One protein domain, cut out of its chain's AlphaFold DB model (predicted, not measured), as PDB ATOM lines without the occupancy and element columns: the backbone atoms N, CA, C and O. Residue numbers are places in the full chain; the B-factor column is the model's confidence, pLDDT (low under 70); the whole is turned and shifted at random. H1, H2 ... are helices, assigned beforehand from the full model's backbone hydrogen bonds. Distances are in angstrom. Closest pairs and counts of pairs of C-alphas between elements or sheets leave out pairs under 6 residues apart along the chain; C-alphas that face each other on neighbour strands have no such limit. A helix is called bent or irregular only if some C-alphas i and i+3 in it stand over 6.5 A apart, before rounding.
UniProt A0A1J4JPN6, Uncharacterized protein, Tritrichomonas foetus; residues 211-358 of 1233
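This is residues 211 to 358 of the 1233 residues of an uncharacterized protein of Tritrichomonas foetus (UniProt A0A1J4JPN6). H6 runs through the middle of a body of crossed helices; the longest helix, H3, crosses it on one side and H1 and H2 pack on it on the other. H8 and H9 cover the far side of H1 and H2, H4 and H5 lie at the opposite end of the long axis, and residues 318 to 323 stick out. The printed part has 148 residues with nine named helices, H1 to H9 in chain order, and no named strand: the class is all helix. It is compact, with a radius of gyration of the C-alphas of 15.0 A and spans of 44 by 34 by 23 A.

H3, residues 244 to 260, is 24.4 A long and begins at C-alpha 244 (109.889, 139.608, 122.443). H6, residues 303 to 316, is 20.0 A long. H1, residues 212 to 223, begins at C-alpha 212 (124.002, 137.354, 106.408) and is 17.3 A long. H2, residues 225 to 240, is 21.3 A long and irregular: C-alphas 230 and 233 are 7.7 A apart, with a kink of 54 degrees near residue 233. H4 is residues 275 to 282, H5 289 to 295, H7 325 to 331 and H8 334 to 344. H9, residues 348 to 356, ends at C-alpha 356 (121.984, 135.637, 93.222).

H3 touches H6 with residues 250 to 254 alone, about perpendicular at 87 degrees; the closest C-alphas, of Leu 254 and Val 310, are 5.5 A apart. H3 only just touches H5, with 3 pairs of C-alphas within 8 A, the closest Phe 249 and Ser 294 at 7.2 A. H4 only just touches H6, also with 3 pairs, the closest Ile 275 and Ser 303 at 4.9 A. H1 touches H6 at a steep tilt of 44 degrees, opposite ways, closest at the C-alphas of Ile 219 and Ala 312, 5.7 A. H2 is the hub, touching five helices, among them H6 at 74 degrees and H8 at a shallow tilt of 21 degrees, opposite ways; its C-alphas come closest at Leu 235 to Ser 309, 6.9 A, and Thr 236 to Pro 334, 6.0 A. H2 only just touches H7, with 3 pairs, the closest Ser 240 and Gln 329 at 5.2 A. H8 touches H9 at 86 degrees, the closest C-alphas being those of Cys 344 and Gly 351, 3.6 A. Every O i to N i+4 pair is within hydrogen-bond range in H1 and H3 to H9; in H2, 10 of 12 are.

The C-alphas farthest apart, of Lys 289 and Asn 357, are 45.0 A apart. The printed part has no cut; the link from H3 to H4, 14 residues, is long. Mean pLDDT of the printed part is 81.4, with residues 259 to 269, 285 to 298 and 317 to 323 under 70.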
ATOM      1  N   GLY A 211     127.960 135.830 106.020       87.62
ATOM      2  CA  GLY A 211     126.903 134.820 106.096       87.62
ATOM      3  C   GLY A 211     125.487 135.408 106.116       87.62
ATOM      4  O   GLY A 211     124.554 134.733 105.702       87.62
ATOM      5  N   PHE A 212     125.306 136.682 106.499       89.81
ATOM      6  CA  PHE A 212     124.002 137.354 106.408       89.81
ATOM      7  C   PHE A 212     123.497 137.504 104.954       89.81
ATOM      8  O   PHE A 212     122.294 137.648 104.741       89.81
ATOM      9  N   LEU A 213     124.385 137.453 103.946       91.31
ATOM     10  CA  LEU A 213     124.028 137.674 102.539       91.31
ATOM     11  C   LEU A 213     122.993 136.676 102.030       91.31
ATOM     12  O   LEU A 213     122.067 137.079 101.330       91.31
ATOM     13  N   SER A 214     123.104 135.397 102.403       88.81
ATOM     14  CA  SER A 214     122.126 134.385 101.990       88.81
ATOM     15  C   SER A 214     120.716 134.744 102.457       88.81
ATOM     16  O   SER A 214     119.765 134.584 101.701       88.81
ATOM     17  N   TYR A 215     120.585 135.303 103.662       88.06
ATOM     18  CA  TYR A 215     119.297 135.727 104.207       88.06
ATOM     19  C   TYR A 215     118.746 136.929 103.444       88.06
ATOM     20  O   TYR A 215     117.605 136.896 103.001       88.06
ATOM     21  N   TYR A 216     119.564 137.956 103.206       91.81
ATOM     22  CA  TYR A 216     119.126 139.150 102.476       91.81
ATOM     23  C   TYR A 216     118.689 138.811 101.040       91.81
ATOM     24  O   TYR A 216     117.684 139.336 100.566       91.81
ATOM     25  N   LEU A 217     119.383 137.886 100.368       90.00
ATOM     26  CA  LEU A 217     119.003 137.420  99.029       90.00
ATOM     27  C   LEU A 217     117.698 136.618  99.029       90.00
ATOM     28  O   LEU A 217     116.895 136.771  98.107       90.00
ATOM     29  N   LEU A 218     117.471 135.782 100.047       86.81
ATOM     30  CA  LEU A 218     116.213 135.049 100.211       86.81
ATOM     31  C   LEU A 218     115.042 136.000 100.475       86.81
ATOM     32  O   LEU A 218     113.993 135.851  99.850       86.81
ATOM     33  N   ILE A 219     115.236 137.013 101.325       87.94
ATOM     34  CA  ILE A 219     114.214 138.031 101.601       87.94
ATOM     35  C   ILE A 219     113.882 138.793 100.317       87.94
ATOM     36  O   ILE A 219     112.716 138.827  99.931       87.94
ATOM     37  N   ALA A 220     114.891 139.320  99.614       89.12
ATOM     38  CA  ALA A 220     114.704 140.049  98.358       89.12
ATOM     39  C   ALA A 220     113.930 139.224  97.313       89.12
ATOM     40  O   ALA A 220     112.993 139.714  96.684       89.12
ATOM     41  N   ARG A 221     114.255 137.927  97.191       84.94
ATOM     42  CA  ARG A 221     113.558 136.999  96.288       84.94
ATOM     43  C   ARG A 221     112.101 136.750  96.691       84.94
ATOM     44  O   ARG A 221     111.281 136.465  95.823       84.94
ATOM     45  N   SER A 222     111.783 136.846  97.980       83.06
ATOM     46  CA  SER A 222     110.461 136.516  98.522       83.06
ATOM     47  C   SER A 222     109.426 137.634  98.352       83.06
ATOM     48  O   SER A 222     108.238 137.338  98.265       83.06
ATOM     49  N   ILE A 223     109.844 138.905  98.298       81.25
ATOM     50  CA  ILE A 223     108.924 140.064  98.377       81.25
ATOM     51  C   ILE A 223     109.041 141.062  97.213       81.25
ATOM     52  O   ILE A 223     108.517 142.166  97.314       81.25
ATOM     53  N   ASN A 224     109.671 140.657  96.103       82.56
ATOM     54  CA  ASN A 224     110.162 141.521  95.017       82.56
ATOM     55  C   ASN A 224     111.334 142.427  95.467       82.56
ATOM     56  O   ASN A 224     111.351 142.966  96.573       82.56
ATOM     57  N   ASN A 225     112.320 142.599  94.582       85.12
ATOM     58  CA  ASN A 225     113.512 143.409  94.823       85.12
ATOM     59  C   ASN A 225     113.154 144.872  95.121       85.12
ATOM     60  O   ASN A 225     113.769 145.454  96.010       85.12
ATOM     61  N   ASP A 226     112.158 145.437  94.430       86.50
ATOM     62  CA  ASP A 226     111.772 146.849  94.586       86.50
ATOM     63  C   ASP A 226     111.324 147.137  96.027       86.50
ATOM     64  O   ASP A 226     111.939 147.934  96.734       86.50
ATOM     65  N   LEU A 227     110.342 146.371  96.520       87.81
ATOM     66  CA  LEU A 227     109.842 146.506  97.889       87.81
ATOM     67  C   LEU A 227     110.936 146.237  98.929       87.81
ATOM     68  O   LEU A 227     110.987 146.909  99.961       87.81
ATOM     69  N   PHE A 228     111.802 145.251  98.675       91.00
ATOM     70  CA  PHE A 228     112.913 144.958  99.571       91.00
ATOM     71  C   PHE A 228     113.837 146.166  99.725       91.00
ATOM     72  O   PHE A 228     114.130 146.544 100.856       91.00
ATOM     73  N   PHE A 229     114.260 146.793  98.626       90.81
ATOM     74  CA  PHE A 229     115.156 147.948  98.680       90.81
ATOM     75  C   PHE A 229     114.493 149.197  99.255       90.81
ATOM     76  O   PHE A 229     115.123 149.871 100.071       90.81
ATOM     77  N   ASP A 230     113.222 149.445  98.935       90.81
ATOM     78  CA  ASP A 230     112.457 150.565  99.498       90.81
ATOM     79  C   ASP A 230     112.351 150.480 101.027       90.81
ATOM     80  O   ASP A 230     112.350 151.492 101.733       90.81
ATOM     81  N   LYS A 231     112.265 149.256 101.565       93.38
ATOM     82  CA  LYS A 231     112.047 149.010 102.995       93.38
ATOM     83  C   LYS A 231     113.268 148.459 103.734       93.38
ATOM     84  O   LYS A 231     113.174 148.288 104.946       93.38
ATOM     85  N   ILE A 232     114.423 148.234 103.097       93.50
ATOM     86  CA  ILE A 232     115.590 147.594 103.742       93.50
ATOM     87  C   ILE A 232     116.099 148.387 104.953       93.50
ATOM     88  O   ILE A 232     116.416 147.802 105.990       93.50
ATOM     89  N   GLN A 233     116.130 149.721 104.866       93.88
ATOM     90  CA  GLN A 233     116.571 150.571 105.974       93.88
ATOM     91  C   GLN A 233     115.575 150.530 107.136       93.88
ATOM     92  O   GLN A 233     115.973 150.424 108.298       93.88
ATOM     93  N   TRP A 234     114.279 150.567 106.818       94.19
ATOM     94  CA  TRP A 234     113.212 150.425 107.802       94.19
ATOM     95  C   TRP A 234     113.279 149.056 108.489       94.19
ATOM     96  O   TRP A 234     113.331 149.000 109.715       94.19
ATOM     97  N   LEU A 235     113.387 147.975 107.708       94.38
ATOM     98  CA  LEU A 235     113.511 146.596 108.182       94.38
ATOM     99  C   LEU A 235     114.675 146.476 109.165       94.38
ATOM    100  O   LEU A 235     114.547 145.909 110.248       94.38
ATOM    101  N   THR A 236     115.805 147.067 108.789       93.88
ATOM    102  CA  THR A 236     117.022 147.065 109.592       93.88
ATOM    103  C   THR A 236     116.826 147.773 110.927       93.88
ATOM    104  O   THR A 236     117.163 147.222 111.976       93.88
ATOM    105  N   ASN A 237     116.257 148.980 110.907       93.62
ATOM    106  CA  ASN A 237     115.987 149.757 112.116       93.62
ATOM    107  C   ASN A 237     114.956 149.065 113.020       93.62
ATOM    108  O   ASN A 237     115.087 149.103 114.245       93.62
ATOM    109  N   TYR A 238     113.956 148.421 112.417       93.00
ATOM    110  CA  TYR A 238     112.901 147.703 113.113       93.00
ATOM    111  C   TYR A 238     113.453 146.490 113.868       93.00
ATOM    112  O   TYR A 238     113.341 146.419 115.091       93.00
ATOM    113  N   PHE A 239     114.147 145.584 113.175       91.81
ATOM    114  CA  PHE A 239     114.703 144.380 113.798       91.81
ATOM    115  C   PHE A 239     115.874 144.657 114.744       91.81
ATOM    116  O   PHE A 239     116.081 143.889 115.679       91.81
ATOM    117  N   SER A 240     116.580 145.781 114.588       90.31
ATOM    118  CA  SER A 240     117.603 146.201 115.558       90.31
ATOM    119  C   SER A 240     117.022 146.541 116.934       90.31
ATOM    120  O   SER A 240     117.727 146.422 117.932       90.31
ATOM    121  N   ASN A 241     115.749 146.947 117.000       89.81
ATOM    122  CA  ASN A 241     115.086 147.401 118.227       89.81
ATOM    123  C   ASN A 241     113.902 146.513 118.643       89.81
ATOM    124  O   ASN A 241     113.153 146.881 119.547       89.81
ATOM    125  N   ILE A 242     113.714 145.367 117.980       89.44
ATOM    126  CA  ILE A 242     112.556 144.503 118.206       89.44
ATOM    127  C   ILE A 242     112.578 143.875 119.606       89.44
ATOM    128  O   ILE A 242     113.617 143.402 120.074       89.44
ATOM    129  N   ASP A 243     111.420 143.834 120.265       87.62
ATOM    130  CA  ASP A 243     111.230 143.124 121.534       87.62
ATOM    131  C   ASP A 243     110.549 141.747 121.361       87.62
ATOM    132  O   ASP A 243     110.061 141.383 120.289       87.62
ATOM    133  N   ILE A 244     110.498 140.955 122.443       85.31
ATOM    134  CA  ILE A 244     109.889 139.608 122.443       85.31
ATOM    135  C   ILE A 244     108.410 139.637 122.052       85.31
ATOM    136  O   ILE A 244     107.932 138.724 121.381       85.31
ATOM    137  N   LYS A 245     107.669 140.677 122.443       83.56
ATOM    138  CA  LYS A 245     106.234 140.768 122.149       83.56
ATOM    139  C   LYS A 245     106.012 141.069 120.671       83.56
ATOM    140  O   LYS A 245     105.167 140.430 120.050       83.56
ATOM    141  N   GLN A 246     106.783 141.991 120.104       85.81
ATOM    142  CA  GLN A 246     106.756 142.323 118.682       85.81
ATOM    143  C   GLN A 246     107.164 141.124 117.827       85.81
ATOM    144  O   GLN A 246     106.468 140.800 116.869       85.81
ATOM    145  N   LEU A 247     108.216 140.401 118.222       86.25
ATOM    146  CA  LEU A 247     108.611 139.174 117.535       86.25
ATOM    147  C   LEU A 247     107.494 138.118 117.571       86.25
ATOM    148  O   LEU A 247     107.118 137.602 116.523       86.25
ATOM    149  N   SER A 248     106.905 137.861 118.747       83.56
ATOM    150  CA  SER A 248     105.801 136.894 118.886       83.56
ATOM    151  C   SER A 248     104.579 137.261 118.038       83.56
ATOM    152  O   SER A 248     103.851 136.396 117.555       83.56
ATOM    153  N   PHE A 249     104.362 138.561 117.823       83.69
ATOM    154  CA  PHE A 249     103.317 139.043 116.938       83.69
ATOM    155  C   PHE A 249     103.619 138.696 115.472       83.69
ATOM    156  O   PHE A 249     102.742 138.172 114.790       83.69
ATOM    157  N   ILE A 250     104.845 138.942 114.996       87.06
ATOM    158  CA  ILE A 250     105.248 138.613 113.617       87.06
ATOM    159  C   ILE A 250     105.193 137.100 113.387       87.06
ATOM    160  O   ILE A 250     104.739 136.687 112.328       87.06
ATOM    161  N   GLN A 251     105.572 136.288 114.376       85.06
ATOM    162  CA  GLN A 251     105.456 134.822 114.327       85.06
ATOM    163  C   GLN A 251     104.018 134.367 114.120       85.06
ATOM    164  O   GLN A 251     103.721 133.649 113.176       85.06
ATOM    165  N   ASN A 252     103.095 134.875 114.935       83.06
ATOM    166  CA  ASN A 252     101.679 134.558 114.774       83.06
ATOM    167  C   ASN A 252     101.153 135.001 113.393       83.06
ATOM    168  O   ASN A 252     100.350 134.312 112.768       83.06
ATOM    169  N   MET A 253     101.619 136.144 112.880       83.81
ATOM    170  CA  MET A 253     101.277 136.579 111.522       83.81
ATOM    171  C   MET A 253     101.873 135.663 110.452       83.81
ATOM    172  O   MET A 253     101.194 135.386 109.464       83.81
ATOM    173  N   LEU A 254     103.099 135.182 110.650       85.25
ATOM    174  CA  LEU A 254     103.746 134.215 109.776       85.25
ATOM    175  C   LEU A 254     102.942 132.914 109.712       85.25
ATOM    176  O   LEU A 254     102.616 132.492 108.609       85.25
ATOM    177  N   ASP A 255     102.539 132.349 110.851       82.50
ATOM    178  CA  ASP A 255     101.720 131.128 110.910       82.50
ATOM    179  C   ASP A 255     100.408 131.295 110.126       82.50
ATOM    180  O   ASP A 255     100.061 130.491 109.261       82.50
ATOM    181  N   ILE A 256      99.711 132.416 110.350       79.31
ATOM    182  CA  ILE A 256      98.460 132.739 109.649       79.31
ATOM    183  C   ILE A 256      98.683 132.899 108.140       79.31
ATOM    184  O   ILE A 256      97.809 132.541 107.344       79.31
ATOM    185  N   MET A 257      99.807 133.495 107.738       78.69
ATOM    186  CA  MET A 257     100.127 133.743 106.336       78.69
ATOM    187  C   MET A 257     100.615 132.482 105.625       78.69
ATOM    188  O   MET A 257     100.212 132.288 104.486       78.69
ATOM    189  N   ILE A 258     101.388 131.605 106.272       76.56
ATOM    190  CA  ILE A 258     101.784 130.295 105.725       76.56
ATOM    191  C   ILE A 258     100.540 129.459 105.408       76.56
ATOM    192  O   ILE A 258     100.451 128.872 104.329       76.56
ATOM    193  N   ASP A 259      99.551 129.467 106.304       69.69
ATOM    194  CA  ASP A 259      98.313 128.704 106.133       69.69
ATOM    195  C   ASP A 259      97.410 129.240 105.006       69.69
ATOM    196  O   ASP A 259      96.607 128.496 104.439       69.69
ATOM    197  N   LYS A 260      97.495 130.540 104.686       63.78
ATOM    198  CA  LYS A 260      96.539 131.224 103.788       63.78
ATOM    199  C   LYS A 260      97.123 131.715 102.471       63.78
ATOM    200  O   LYS A 260      96.378 131.888 101.508       63.78
ATOM    201  N   ILE A 261      98.417 131.997 102.425       57.66
ATOM    202  CA  ILE A 261      99.093 132.623 101.295       57.66
ATOM    203  C   ILE A 261     100.208 131.677 100.877       57.66
ATOM    204  O   ILE A 261     101.212 131.533 101.569       57.66
ATOM    205  N   GLN A 262     100.052 131.036  99.715       59.44
ATOM    206  CA  GLN A 262     101.180 130.356  99.083       59.44
ATOM    207  C   GLN A 262     102.299 131.392  98.923       59.44
ATOM    208  O   GLN A 262     102.141 132.363  98.185       59.44
ATOM    209  N   PHE A 263     103.397 131.199  99.658       55.34
ATOM    210  CA  PHE A 263     104.489 132.161  99.869       55.34
ATOM    211  C   PHE A 263     105.035 132.796  98.573       55.34
ATOM    212  O   PHE A 263     105.547 133.908  98.579       55.34
ATOM    213  N   GLN A 264     104.847 132.127  97.434       54.47
ATOM    214  CA  GLN A 264     105.236 132.590  96.101       54.47
ATOM    215  C   GLN A 264     104.403 133.779  95.564       54.47
ATOM    216  O   GLN A 264     104.771 134.356  94.545       54.47
ATOM    217  N   ASN A 265     103.317 134.178  96.245       53.09
ATOM    218  CA  ASN A 265     102.341 135.162  95.756       53.09
ATOM    219  C   ASN A 265     102.190 136.423  96.631       53.09
ATOM    220  O   ASN A 265     101.182 137.116  96.520       53.09
ATOM    221  N   LEU A 266     103.179 136.787  97.459       61.31
ATOM    222  CA  LEU A 266     103.175 138.062  98.210       61.31
ATOM    223  C   LEU A 266     103.438 139.296  97.313       61.31
ATOM    224  O   LEU A 266     104.065 140.265  97.734       61.31
ATOM    225  N   LYS A 267     102.949 139.283  96.067       57.31
ATOM    226  CA  LYS A 267     102.917 140.467  95.206       57.31
ATOM    227  C   LYS A 267     101.784 141.368  95.685       57.31
ATOM    228  O   LYS A 267     100.610 141.080  95.466       57.31
ATOM    229  N   LEU A 268     102.137 142.443  96.378       63.12
ATOM    230  CA  LEU A 268     101.203 143.516  96.691       63.12
ATOM    231  C   LEU A 268     101.121 144.481  95.512       63.12
ATOM    232  O   LEU A 268     102.138 145.003  95.073       63.12
ATOM    233  N   GLU A 269      99.901 144.776  95.074       62.72
ATOM    234  CA  GLU A 269      99.626 145.876  94.141       62.72
ATOM    235  C   GLU A 269      99.859 147.251  94.795       62.72
ATOM    236  O   GLU A 269     100.125 148.228  94.107       62.72
ATOM    237  N   ASN A 270      99.789 147.335  96.133       79.50
ATOM    238  CA  ASN A 270     100.049 148.562  96.884       79.50
ATOM    239  C   ASN A 270     100.628 148.256  98.280       79.50
ATOM    240  O   ASN A 270      99.943 147.741  99.171       79.50
ATOM    241  N   SER A 271     101.907 148.583  98.467       85.25
ATOM    242  CA  SER A 271     102.679 148.378  99.702       85.25
ATOM    243  C   SER A 271     102.391 149.408 100.799       85.25
ATOM    244  O   SER A 271     102.793 149.197 101.943       85.25
ATOM    245  N   ASN A 272     101.655 150.478 100.480       88.94
ATOM    246  CA  ASN A 272     101.329 151.577 101.389       88.94
ATOM    247  C   ASN A 272      99.938 151.447 102.034       88.94
ATOM    248  O   ASN A 272      99.512 152.333 102.775       88.94
ATOM    249  N   ILE A 273      99.209 150.350 101.790       89.88
ATOM    250  CA  ILE A 273      97.912 150.110 102.438       89.88
ATOM    251  C   ILE A 273      98.123 150.028 103.954       89.88
ATOM    252  O   ILE A 273      98.976 149.272 104.415       89.88
ATOM    253  N   SER A 274      97.322 150.761 104.736       90.31
ATOM    254  CA  SER A 274      97.339 150.647 106.202       90.31
ATOM    255  C   SER A 274      97.212 149.185 106.629       90.31
ATOM    256  O   SER A 274      96.325 148.470 106.153       90.31
ATOM    257  N   ILE A 275      98.056 148.749 107.565       87.25
ATOM    258  CA  ILE A 275      98.072 147.361 108.040       87.25
ATOM    259  C   ILE A 275      96.688 146.889 108.511       87.25
ATOM    260  O   ILE A 275      96.303 145.754 108.251       87.25
ATOM    261  N   ILE A 276      95.900 147.776 109.129       85.06
ATOM    262  CA  ILE A 276      94.548 147.470 109.613       85.06
ATOM    263  C   ILE A 276      93.623 147.155 108.437       85.06
ATOM    264  O   ILE A 276      92.909 146.155 108.470       85.06
ATOM    265  N   LYS A 277      93.663 147.986 107.390       87.25
ATOM    266  CA  LYS A 277      92.880 147.778 106.169       87.25
ATOM    267  C   LYS A 277      93.297 146.478 105.484       87.25
ATOM    268  O   LYS A 277      92.450 145.635 105.228       87.25
ATOM    269  N   TYR A 278      94.600 146.261 105.303       86.19
ATOM    270  CA  TYR A 278      95.124 145.033 104.699       86.19
ATOM    271  C   TYR A 278      94.667 143.773 105.443       86.19
ATOM    272  O   TYR A 278      94.201 142.811 104.833       86.19
ATOM    273  N   ILE A 279      94.756 143.791 106.772       82.69
ATOM    274  CA  ILE A 279      94.348 142.675 107.620       82.69
ATOM    275  C   ILE A 279      92.839 142.424 107.527       82.69
ATOM    276  O   ILE A 279      92.421 141.273 107.372       82.69
ATOM    277  N   ASN A 280      92.029 143.482 107.584       83.75
ATOM    278  CA  ASN A 280      90.577 143.373 107.466       83.75
ATOM    279  C   ASN A 280      90.165 142.807 106.100       83.75
ATOM    280  O   ASN A 280      89.328 141.904 106.049       83.75
ATOM    281  N   ASP A 281      90.799 143.288 105.030       83.69
ATOM    282  CA  ASP A 281      90.473 142.937 103.648       83.69
ATOM    283  C   ASP A 281      90.943 141.519 103.283       83.69
ATOM    284  O   ASP A 281      90.239 140.791 102.582       83.69
ATOM    285  N   ARG A 282      92.131 141.096 103.748       79.38
ATOM    286  CA  ARG A 282      92.779 139.845 103.297       79.38
ATOM    287  C   ARG A 282      92.738 138.700 104.305       79.38
ATOM    288  O   ARG A 282      92.700 137.542 103.897       79.38
ATOM    289  N   LEU A 283      92.754 138.979 105.610       76.31
ATOM    290  CA  LEU A 283      92.811 137.934 106.645       76.31
ATOM    291  C   LEU A 283      91.454 137.682 107.322       76.31
ATOM    292  O   LEU A 283      91.246 136.584 107.860       76.31
ATOM    293  N   GLY A 284      90.523 138.638 107.218       73.38
ATOM    294  CA  GLY A 284      89.124 138.548 107.648       73.38
ATOM    295  C   GLY A 284      88.895 138.664 109.166       73.38
ATOM    296  O   GLY A 284      89.830 138.681 109.964       73.38
ATOM    297  N   LYS A 285      87.615 138.669 109.587       62.00
ATOM    298  CA  LYS A 285      87.131 138.860 110.984       62.00
ATOM    299  C   LYS A 285      87.610 137.824 112.026       62.00
ATOM    300  O   LYS A 285      87.191 137.890 113.179       62.00
ATOM    301  N   LYS A 286      88.437 136.841 111.651       59.56
ATOM    302  CA  LYS A 286      88.924 135.782 112.560       59.56
ATOM    303  C   LYS A 286      90.090 136.217 113.454       59.56
ATOM    304  O   LYS A 286      90.445 135.479 114.368       59.56
ATOM    305  N   LEU A 287      90.677 137.391 113.225       66.50
ATOM    306  CA  LEU A 287      91.696 137.930 114.120       66.50
ATOM    307  C   LEU A 287      91.037 138.475 115.393       66.50
ATOM    308  O   LEU A 287      90.190 139.365 115.352       66.50
ATOM    309  N   ASN A 288      91.411 137.909 116.541       65.06
ATOM    310  CA  ASN A 288      90.916 138.321 117.855       65.06
ATOM    311  C   ASN A 288      91.190 139.829 118.071       65.06
ATOM    312  O   ASN A 288      92.236 140.319 117.639       65.06
ATOM    313  N   LYS A 289      90.317 140.560 118.784       68.38
ATOM    314  CA  LYS A 289      90.525 141.978 119.168       68.38
ATOM    315  C   LYS A 289      91.901 142.219 119.808       68.38
ATOM    316  O   LYS A 289      92.493 143.277 119.619       68.38
ATOM    317  N   ASN A 290      92.448 141.214 120.491       66.06
ATOM    318  CA  ASN A 290      93.794 141.256 121.074       66.06
ATOM    319  C   ASN A 290      94.915 141.434 120.028       66.06
ATOM    320  O   ASN A 290      95.952 142.030 120.325       66.06
ATOM    321  N   THR A 291      94.701 140.983 118.790       67.62
ATOM    322  CA  THR A 291      95.643 141.145 117.670       67.62
ATOM    323  C   THR A 291      95.670 142.593 117.176       67.62
ATOM    324  O   THR A 291      96.747 143.131 116.941       67.62
ATOM    325  N   HIS A 292      94.519 143.283 117.151       67.12
ATOM    326  CA  HIS A 292      94.440 144.728 116.878       67.12
ATOM    327  C   HIS A 292      95.139 145.578 117.946       67.12
ATOM    328  O   HIS A 292      95.829 146.540 117.618       67.12
ATOM    329  N   VAL A 293      95.026 145.203 119.224       67.12
ATOM    330  CA  VAL A 293      95.740 145.894 120.315       67.12
ATOM    331  C   VAL A 293      97.258 145.694 120.211       67.12
ATOM    332  O   VAL A 293      98.024 146.587 120.569       67.12
ATOM    333  N   SER A 294      97.699 144.540 119.706       66.88
ATOM    334  CA  SER A 294      99.121 144.233 119.505       66.88
ATOM    335  C   SER A 294      99.703 144.948 118.278       66.88
ATOM    336  O   SER A 294     100.825 145.443 118.346       66.88
ATOM    337  N   LEU A 295      98.912 145.112 117.209       64.38
ATOM    338  CA  LEU A 295      99.269 145.880 116.005       64.38
ATOM    339  C   LEU A 295      99.646 147.332 116.322       64.38
ATOM    340  O   LEU A 295     100.700 147.798 115.901       64.38
ATOM    341  N   ASN A 296      98.848 148.013 117.150       66.25
ATOM    342  CA  ASN A 296      99.129 149.399 117.547       66.25
ATOM    343  C   ASN A 296     100.408 149.548 118.391       66.25
ATOM    344  O   ASN A 296     100.933 150.652 118.509       66.25
ATOM    345  N   LYS A 297     100.926 148.457 118.973       65.69
ATOM    346  CA  LYS A 297     102.190 148.440 119.731       65.69
ATOM    347  C   LYS A 297     103.399 148.034 118.883       65.69
ATOM    348  O   LYS A 297     104.533 148.263 119.289       65.69
ATOM    349  N   GLY A 298     103.168 147.416 117.726       63.34
ATOM    350  CA  GLY A 298     104.216 146.870 116.866       63.34
ATOM    351  C   GLY A 298     104.897 147.883 115.952       63.34
ATOM    352  O   GLY A 298     105.813 147.486 115.247       63.34
ATOM    353  N   HIS A 299     104.459 149.148 115.928       78.50
ATOM    354  CA  HIS A 299     104.943 150.200 115.014       78.50
ATOM    355  C   HIS A 299     104.893 149.852 113.511       78.50
ATOM    356  O   HIS A 299     105.467 150.574 112.701       78.50
ATOM    357  N   LEU A 300     104.182 148.790 113.121       89.00
ATOM    358  CA  LEU A 300     103.924 148.450 111.723       89.00
ATOM    359  C   LEU A 300     102.757 149.308 111.224       89.00
ATOM    360  O   LEU A 300     101.654 149.217 111.765       89.00
ATOM    361  N   GLN A 301     102.985 150.143 110.215       90.19
ATOM    362  CA  GLN A 301     101.978 151.071 109.693       90.19
ATOM    363  C   GLN A 301     101.369 150.571 108.384       90.19
ATOM    364  O   GLN A 301     100.169 150.748 108.149       90.19
ATOM    365  N   THR A 302     102.174 149.909 107.555       92.38
ATOM    366  CA  THR A 302     101.797 149.532 106.188       92.38
ATOM    367  C   THR A 302     101.829 148.021 105.948       92.38
ATOM    368  O   THR A 302     102.478 147.255 106.663       92.38
ATOM    369  N   SER A 303     101.113 147.570 104.920       88.94
ATOM    370  CA  SER A 303     101.126 146.185 104.449       88.94
ATOM    371  C   SER A 303     102.518 145.755 103.979       88.94
ATOM    372  O   SER A 303     102.921 144.628 104.257       88.94
ATOM    373  N   GLY A 304     103.281 146.647 103.338       89.94
ATOM    374  CA  GLY A 304     104.659 146.381 102.920       89.94
ATOM    375  C   GLY A 304     105.588 146.075 104.097       89.94
ATOM    376  O   GLY A 304     106.359 145.121 104.033       89.94
ATOM    377  N   GLU A 305     105.465 146.823 105.195       92.69
ATOM    378  CA  GLU A 305     106.228 146.617 106.438       92.69
ATOM    379  C   GLU A 305     105.910 145.285 107.117       92.69
ATOM    380  O   GLU A 305     106.811 144.586 107.588       92.69
ATOM    381  N   LEU A 306     104.634 144.893 107.126       90.12
ATOM    382  CA  LEU A 306     104.227 143.577 107.606       90.12
ATOM    383  C   LEU A 306     104.822 142.464 106.736       90.12
ATOM    384  O   LEU A 306     105.419 141.533 107.270       90.12
ATOM    385  N   ILE A 307     104.691 142.567 105.410       88.31
ATOM    386  CA  ILE A 307     105.157 141.532 104.479       88.31
ATOM    387  C   ILE A 307     106.669 141.346 104.557       88.31
ATOM    388  O   ILE A 307     107.123 140.210 104.681       88.31
ATOM    389  N   ILE A 308     107.454 142.428 104.523       90.50
ATOM    390  CA  ILE A 308     108.916 142.317 104.613       90.50
ATOM    391  C   ILE A 308     109.349 141.733 105.962       90.50
ATOM    392  O   ILE A 308     110.287 140.941 106.001       90.50
ATOM    393  N   SER A 309     108.639 142.046 107.052       90.94
ATOM    394  CA  SER A 309     108.935 141.495 108.378       90.94
ATOM    395  C   SER A 309     108.617 140.006 108.476       90.94
ATOM    396  O   SER A 309     109.422 139.237 108.995       90.94
ATOM    397  N   VAL A 310     107.469 139.590 107.936       88.75
ATOM    398  CA  VAL A 310     107.064 138.180 107.874       88.75
ATOM    399  C   VAL A 310     108.013 137.387 106.975       88.75
ATOM    400  O   VAL A 310     108.447 136.306 107.358       88.75
ATOM    401  N   ALA A 311     108.399 137.930 105.818       87.50
ATOM    402  CA  ALA A 311     109.358 137.288 104.920       87.50
ATOM    403  C   ALA A 311     110.759 137.184 105.541       87.50
ATOM    404  O   ALA A 311     111.397 136.138 105.425       87.50
ATOM    405  N   ALA A 312     111.221 138.235 106.226       89.69
ATOM    406  CA  ALA A 312     112.472 138.219 106.976       89.69
ATOM    407  C   ALA A 312     112.475 137.122 108.034       89.69
ATOM    408  O   ALA A 312     113.415 136.329 108.090       89.69
ATOM    409  N   LEU A 313     111.398 137.034 108.815       88.25
ATOM    410  CA  LEU A 313     111.283 136.024 109.849       88.25
ATOM    411  C   LEU A 313     111.180 134.614 109.263       88.25
ATOM    412  O   LEU A 313     111.918 133.747 109.699       88.25
ATOM    413  N   TYR A 314     110.383 134.398 108.214       86.19
ATOM    414  CA  TYR A 314     110.296 133.106 107.522       86.19
ATOM    415  C   TYR A 314     111.655 132.602 107.022       86.19
ATOM    416  O   TYR A 314     111.977 131.421 107.145       86.19
ATOM    417  N   CYS A 315     112.473 133.503 106.466       84.44
ATOM    418  CA  CYS A 315     113.811 133.158 105.990       84.44
ATOM    419  C   CYS A 315     114.775 132.807 107.140       84.44
ATOM    420  O   CYS A 315     115.771 132.124 106.903       84.44
ATOM    421  N   ILE A 316     114.499 133.271 108.364       82.12
ATOM    422  CA  ILE A 316     115.311 133.019 109.563       82.12
ATOM    423  C   ILE A 316     114.778 131.825 110.379       82.12
ATOM    424  O   ILE A 316     115.583 131.068 110.910       82.12
ATOM    425  N   ASP A 317     113.464 131.596 110.434       68.19
ATOM    426  CA  ASP A 317     112.796 130.549 111.233       68.19
ATOM    427  C   ASP A 317     112.995 129.119 110.690       68.19
ATOM    428  O   ASP A 317     112.543 128.151 111.293       68.19
ATOM    429  N   GLN A 318     113.762 128.919 109.611       64.69
ATOM    430  CA  GLN A 318     114.243 127.582 109.217       64.69
ATOM    431  C   GLN A 318     115.290 126.981 110.197       64.69
ATOM    432  O   GLN A 318     115.982 126.021 109.853       64.69
ATOM    433  N   PHE A 319     115.414 127.519 111.421       52.91
ATOM    434  CA  PHE A 319     116.377 127.144 112.465       52.91
ATOM    435  C   PHE A 319     115.685 126.992 113.855       52.91
ATOM    436  O   PHE A 319     114.568 127.467 114.028       52.91
ATOM    437  N   PRO A 320     116.288 126.298 114.850       53.22
ATOM    438  CA  PRO A 320     115.597 125.835 116.072       53.22
ATOM    439  C   PRO A 320     114.992 126.938 116.972       53.22
ATOM    440  O   PRO A 320     115.641 127.947 117.240       53.22
ATOM    441  N   GLU A 321     113.809 126.668 117.545       50.84
ATOM    442  CA  GLU A 321     112.920 127.588 118.302       50.84
ATOM    443  C   GLU A 321     113.534 128.345 119.504       50.84
ATOM    444  O   GLU A 321     112.934 129.292 120.008       50.84
ATOM    445  N   SER A 322     114.710 127.967 120.015       51.88
ATOM    446  CA  SER A 322     115.220 128.479 121.299       51.88
ATOM    447  C   SER A 322     116.082 129.752 121.226       51.88
ATOM    448  O   SER A 322     116.536 130.229 122.268       51.88
ATOM    449  N   LEU A 323     116.314 130.336 120.042       56.59
ATOM    450  CA  LEU A 323     117.258 131.451 119.843       56.59
ATOM    451  C   LEU A 323     116.785 132.462 118.780       56.59
ATOM    452  O   LEU A 323     117.326 132.494 117.683       56.59
ATOM    453  N   GLN A 324     115.808 133.324 119.076       71.56
ATOM    454  CA  GLN A 324     115.222 134.151 118.006       71.56
ATOM    455  C   GLN A 324     115.685 135.619 117.984       71.56
ATOM    456  O   GLN A 324     116.139 136.084 116.947       71.56
ATOM    457  N   ILE A 325     115.701 136.374 119.087       80.31
ATOM    458  CA  ILE A 325     115.950 137.833 118.968       80.31
ATOM    459  C   ILE A 325     117.417 138.191 118.734       80.31
ATOM    460  O   ILE A 325     117.719 138.951 117.819       80.31
ATOM    461  N   SER A 326     118.337 137.651 119.538       83.56
ATOM    462  CA  SER A 326     119.761 138.000 119.432       83.56
ATOM    463  C   SER A 326     120.355 137.578 118.087       83.56
ATOM    464  O   SER A 326     121.180 138.298 117.525       83.56
ATOM    465  N   GLN A 327     119.904 136.447 117.537       83.88
ATOM    466  CA  GLN A 327     120.302 135.995 116.206       83.88
ATOM    467  C   GLN A 327     119.744 136.910 115.118       83.88
ATOM    468  O   GLN A 327     120.519 137.373 114.281       83.88
ATOM    469  N   ILE A 328     118.449 137.247 115.166       86.50
ATOM    470  CA  ILE A 328     117.846 138.180 114.207       86.50
ATOM    471  C   ILE A 328     118.566 139.535 114.246       86.50
ATOM    472  O   ILE A 328     118.984 140.020 113.201       86.50
ATOM    473  N   GLN A 329     118.815 140.094 115.433       90.25
ATOM    474  CA  GLN A 329     119.573 141.341 115.608       90.25
ATOM    475  C   GLN A 329     121.024 141.227 115.107       90.25
ATOM    476  O   GLN A 329     121.597 142.187 114.594       90.25
ATOM    477  N   SER A 330     121.643 140.047 115.207       89.12
ATOM    478  CA  SER A 330     122.996 139.821 114.680       89.12
ATOM    479  C   SER A 330     123.051 139.731 113.148       89.12
ATOM    480  O   SER A 330     124.080 140.063 112.556       89.12
ATOM    481  N   ILE A 331     121.953 139.319 112.502       89.94
ATOM    482  CA  ILE A 331     121.845 139.170 111.044       89.94
ATOM    483  C   ILE A 331     121.333 140.466 110.409       89.94
ATOM    484  O   ILE A 331     121.966 140.985 109.491       89.94
ATOM    485  N   ILE A 332     120.217 140.997 110.906       92.00
ATOM    486  CA  ILE A 332     119.531 142.181 110.389       92.00
ATOM    487  C   ILE A 332     119.918 143.390 111.248       92.00
ATOM    488  O   ILE A 332     119.274 143.700 112.248       92.00
ATOM    489  N   ASN A 333     120.998 144.073 110.861       93.06
ATOM    490  CA  ASN A 333     121.486 145.281 111.535       93.06
ATOM    491  C   ASN A 333     122.124 146.275 110.546       93.06
ATOM    492  O   ASN A 333     122.453 145.894 109.417       93.06
ATOM    493  N   PRO A 334     122.334 147.548 110.951       93.12
ATOM    494  CA  PRO A 334     122.824 148.597 110.055       93.12
ATOM    495  C   PRO A 334     124.159 148.264 109.398       93.12
ATOM    496  O   PRO A 334     124.375 148.590 108.235       93.12
ATOM    497  N   LYS A 335     125.050 147.573 110.115       91.56
ATOM    498  CA  LYS A 335     126.361 147.190 109.588       91.56
ATOM    499  C   LYS A 335     126.220 146.212 108.421       91.56
ATOM    500  O   LYS A 335     126.791 146.454 107.360       91.56
ATOM    501  N   ASN A 336     125.446 145.144 108.598       92.56
ATOM    502  CA  ASN A 336     125.226 144.133 107.565       92.56
ATOM    503  C   ASN A 336     124.462 144.707 106.367       92.56
ATOM    504  O   ASN A 336     124.844 144.460 105.224       92.56
ATOM    505  N   THR A 337     123.458 145.553 106.612       93.62
ATOM    506  CA  THR A 337     122.738 146.270 105.550       93.62
ATOM    507  C   THR A 337     123.662 147.173 104.738       93.62
ATOM    508  O   THR A 337     123.636 147.126 103.511       93.62
ATOM    509  N   ASN A 338     124.547 147.929 105.391       91.69
ATOM    510  CA  ASN A 338     125.517 148.770 104.689       91.69
ATOM    511  C   ASN A 338     126.477 147.941 103.826       91.69
ATOM    512  O   ASN A 338     126.720 148.296 102.674       91.69
ATOM    513  N   ILE A 339     126.975 146.812 104.341       90.88
ATOM    514  CA  ILE A 339     127.823 145.896 103.562       90.88
ATOM    515  C   ILE A 339     127.045 145.319 102.370       90.88
ATOM    516  O   ILE A 339     127.579 145.273 101.263       90.88
ATOM    517  N   PHE A 340     125.786 144.909 102.564       92.75
ATOM    518  CA  PHE A 340     124.924 144.416 101.486       92.75
ATOM    519  C   PHE A 340     124.774 145.455 100.366       92.75
ATOM    520  O   PHE A 340     125.028 145.154  99.201       92.75
ATOM    521  N   LEU A 341     124.427 146.697 100.718       92.00
ATOM    522  CA  LEU A 341     124.255 147.789  99.758       92.00
ATOM    523  C   LEU A 341     125.564 148.115  99.022       92.00
ATOM    524  O   LEU A 341     125.558 148.293  97.804       92.00
ATOM    525  N   GLN A 342     126.701 148.112  99.724       89.94
ATOM    526  CA  GLN A 342     128.019 148.298  99.106       89.94
ATOM    527  C   GLN A 342     128.361 147.184  98.108       89.94
ATOM    528  O   GLN A 342     128.886 147.464  97.028       89.94
ATOM    529  N   LEU A 343     128.042 145.927  98.432       88.56
ATOM    530  CA  LEU A 343     128.249 144.794  97.527       88.56
ATOM    531  C   LEU A 343     127.382 144.896  96.268       88.56
ATOM    532  O   LEU A 343     127.866 144.605  95.164       88.56
ATOM    533  N   CYS A 344     126.137 145.346  96.424       88.00
ATOM    534  CA  CYS A 344     125.215 145.572  95.317       88.00
ATOM    535  C   CYS A 344     125.650 146.744  94.415       88.00
ATOM    536  O   CYS A 344     125.483 146.678  93.198       88.00
ATOM    537  N   GLY A 345     126.293 147.769  94.976       88.19
ATOM    538  CA  GLY A 345     126.762 148.944  94.239       88.19
ATOM    539  C   GLY A 345     125.642 149.951  93.946       88.19
ATOM    540  O   GLY A 345     124.613 149.962  94.611       88.19
ATOM    541  N   LYS A 346     125.844 150.824  92.947       86.12
ATOM    542  CA  LYS A 346     124.910 151.929  92.633       86.12
ATOM    543  C   LYS A 346     123.547 151.469  92.111       86.12
ATOM    544  O   LYS A 346     122.581 152.203  92.261       86.12
ATOM    545  N   ASN A 347     123.486 150.303  91.467       86.38
ATOM    546  CA  ASN A 347     122.243 149.710  90.982       86.38
ATOM    547  C   ASN A 347     121.935 148.461  91.823       86.38
ATOM    548  O   ASN A 347     122.527 147.403  91.576       86.38
ATOM    549  N   PRO A 348     121.038 148.565  92.816       81.94
ATOM    550  CA  PRO A 348     120.825 147.487  93.768       81.94
ATOM    551  C   PRO A 348     120.206 146.225  93.150       81.94
ATOM    552  O   PRO A 348     120.549 145.118  93.560       81.94
ATOM    553  N   ILE A 349     119.371 146.373  92.116       76.38
ATOM    554  CA  ILE A 349     118.725 145.255  91.405       76.38
ATOM    555  C   ILE A 349     119.770 144.416  90.664       76.38
ATOM    556  O   ILE A 349     119.820 143.196  90.829       76.38
ATOM    557  N   VAL A 350     120.645 145.069  89.893       77.81
ATOM    558  CA  VAL A 350     121.759 144.396  89.200       77.81
ATOM    559  C   VAL A 350     122.716 143.768  90.216       77.81
ATOM    560  O   VAL A 350     123.194 142.650  90.023       77.81
ATOM    561  N   GLY A 351     122.952 144.455  91.336       82.94
ATOM    562  CA  GLY A 351     123.717 143.934  92.465       82.94
ATOM    563  C   GLY A 351     123.140 142.643  93.047       82.94
ATOM    564  O   GLY A 351     123.879 141.684  93.261       82.94
ATOM    565  N   VAL A 352     121.820 142.582  93.239       84.44
ATOM    566  CA  VAL A 352     121.124 141.374  93.700       84.44
ATOM    567  C   VAL A 352     121.208 140.262  92.677       84.44
ATOM    568  O   VAL A 352     121.515 139.148  93.071       84.44
ATOM    569  N   GLN A 353     121.020 140.534  91.385       79.50
ATOM    570  CA  GLN A 353     121.189 139.513  90.343       79.50
ATOM    571  C   GLN A 353     122.613 138.936  90.348       79.50
ATOM    572  O   GLN A 353     122.800 137.722  90.319       79.50
ATOM    573  N   PHE A 354     123.626 139.797  90.476       83.62
ATOM    574  CA  PHE A 354     125.018 139.376  90.629       83.62
ATOM    575  C   PHE A 354     125.223 138.487  91.865       83.62
ATOM    576  O   PHE A 354     125.829 137.423  91.766       83.62
ATOM    577  N   LEU A 355     124.696 138.888  93.024       85.25
ATOM    578  CA  LEU A 355     124.790 138.101  94.255       85.25
ATOM    579  C   LEU A 355     123.926 136.826  94.212       85.25
ATOM    580  O   LEU A 355     124.287 135.826  94.826       85.25
ATOM    581  N   GLN A 356     122.826 136.813  93.460       83.00
ATOM    582  CA  GLN A 356     121.984 135.637  93.222       83.00
ATOM    583  C   GLN A 356     122.707 134.602  92.361       83.00
ATOM    584  O   GLN A 356     122.645 133.415  92.680       83.00
ATOM    585  N   ASN A 357     123.497 135.032  91.373       76.12
ATOM    586  CA  ASN A 357     124.412 134.147  90.634       76.12
ATOM    587  C   ASN A 357     125.496 133.528  91.545       76.12
ATOM    588  O   ASN A 357     126.184 132.582  91.167       76.12
ATOM    589  N   LEU A 358     125.648 134.062  92.759       81.56
ATOM    590  CA  LEU A 358     126.551 133.599  93.808       81.56
ATOM    591  C   LEU A 358     125.803 132.973  94.995       81.56
ATOM    592  O   LEU A 358     126.450 132.582  95.959       81.56
TER     593      LEU A 358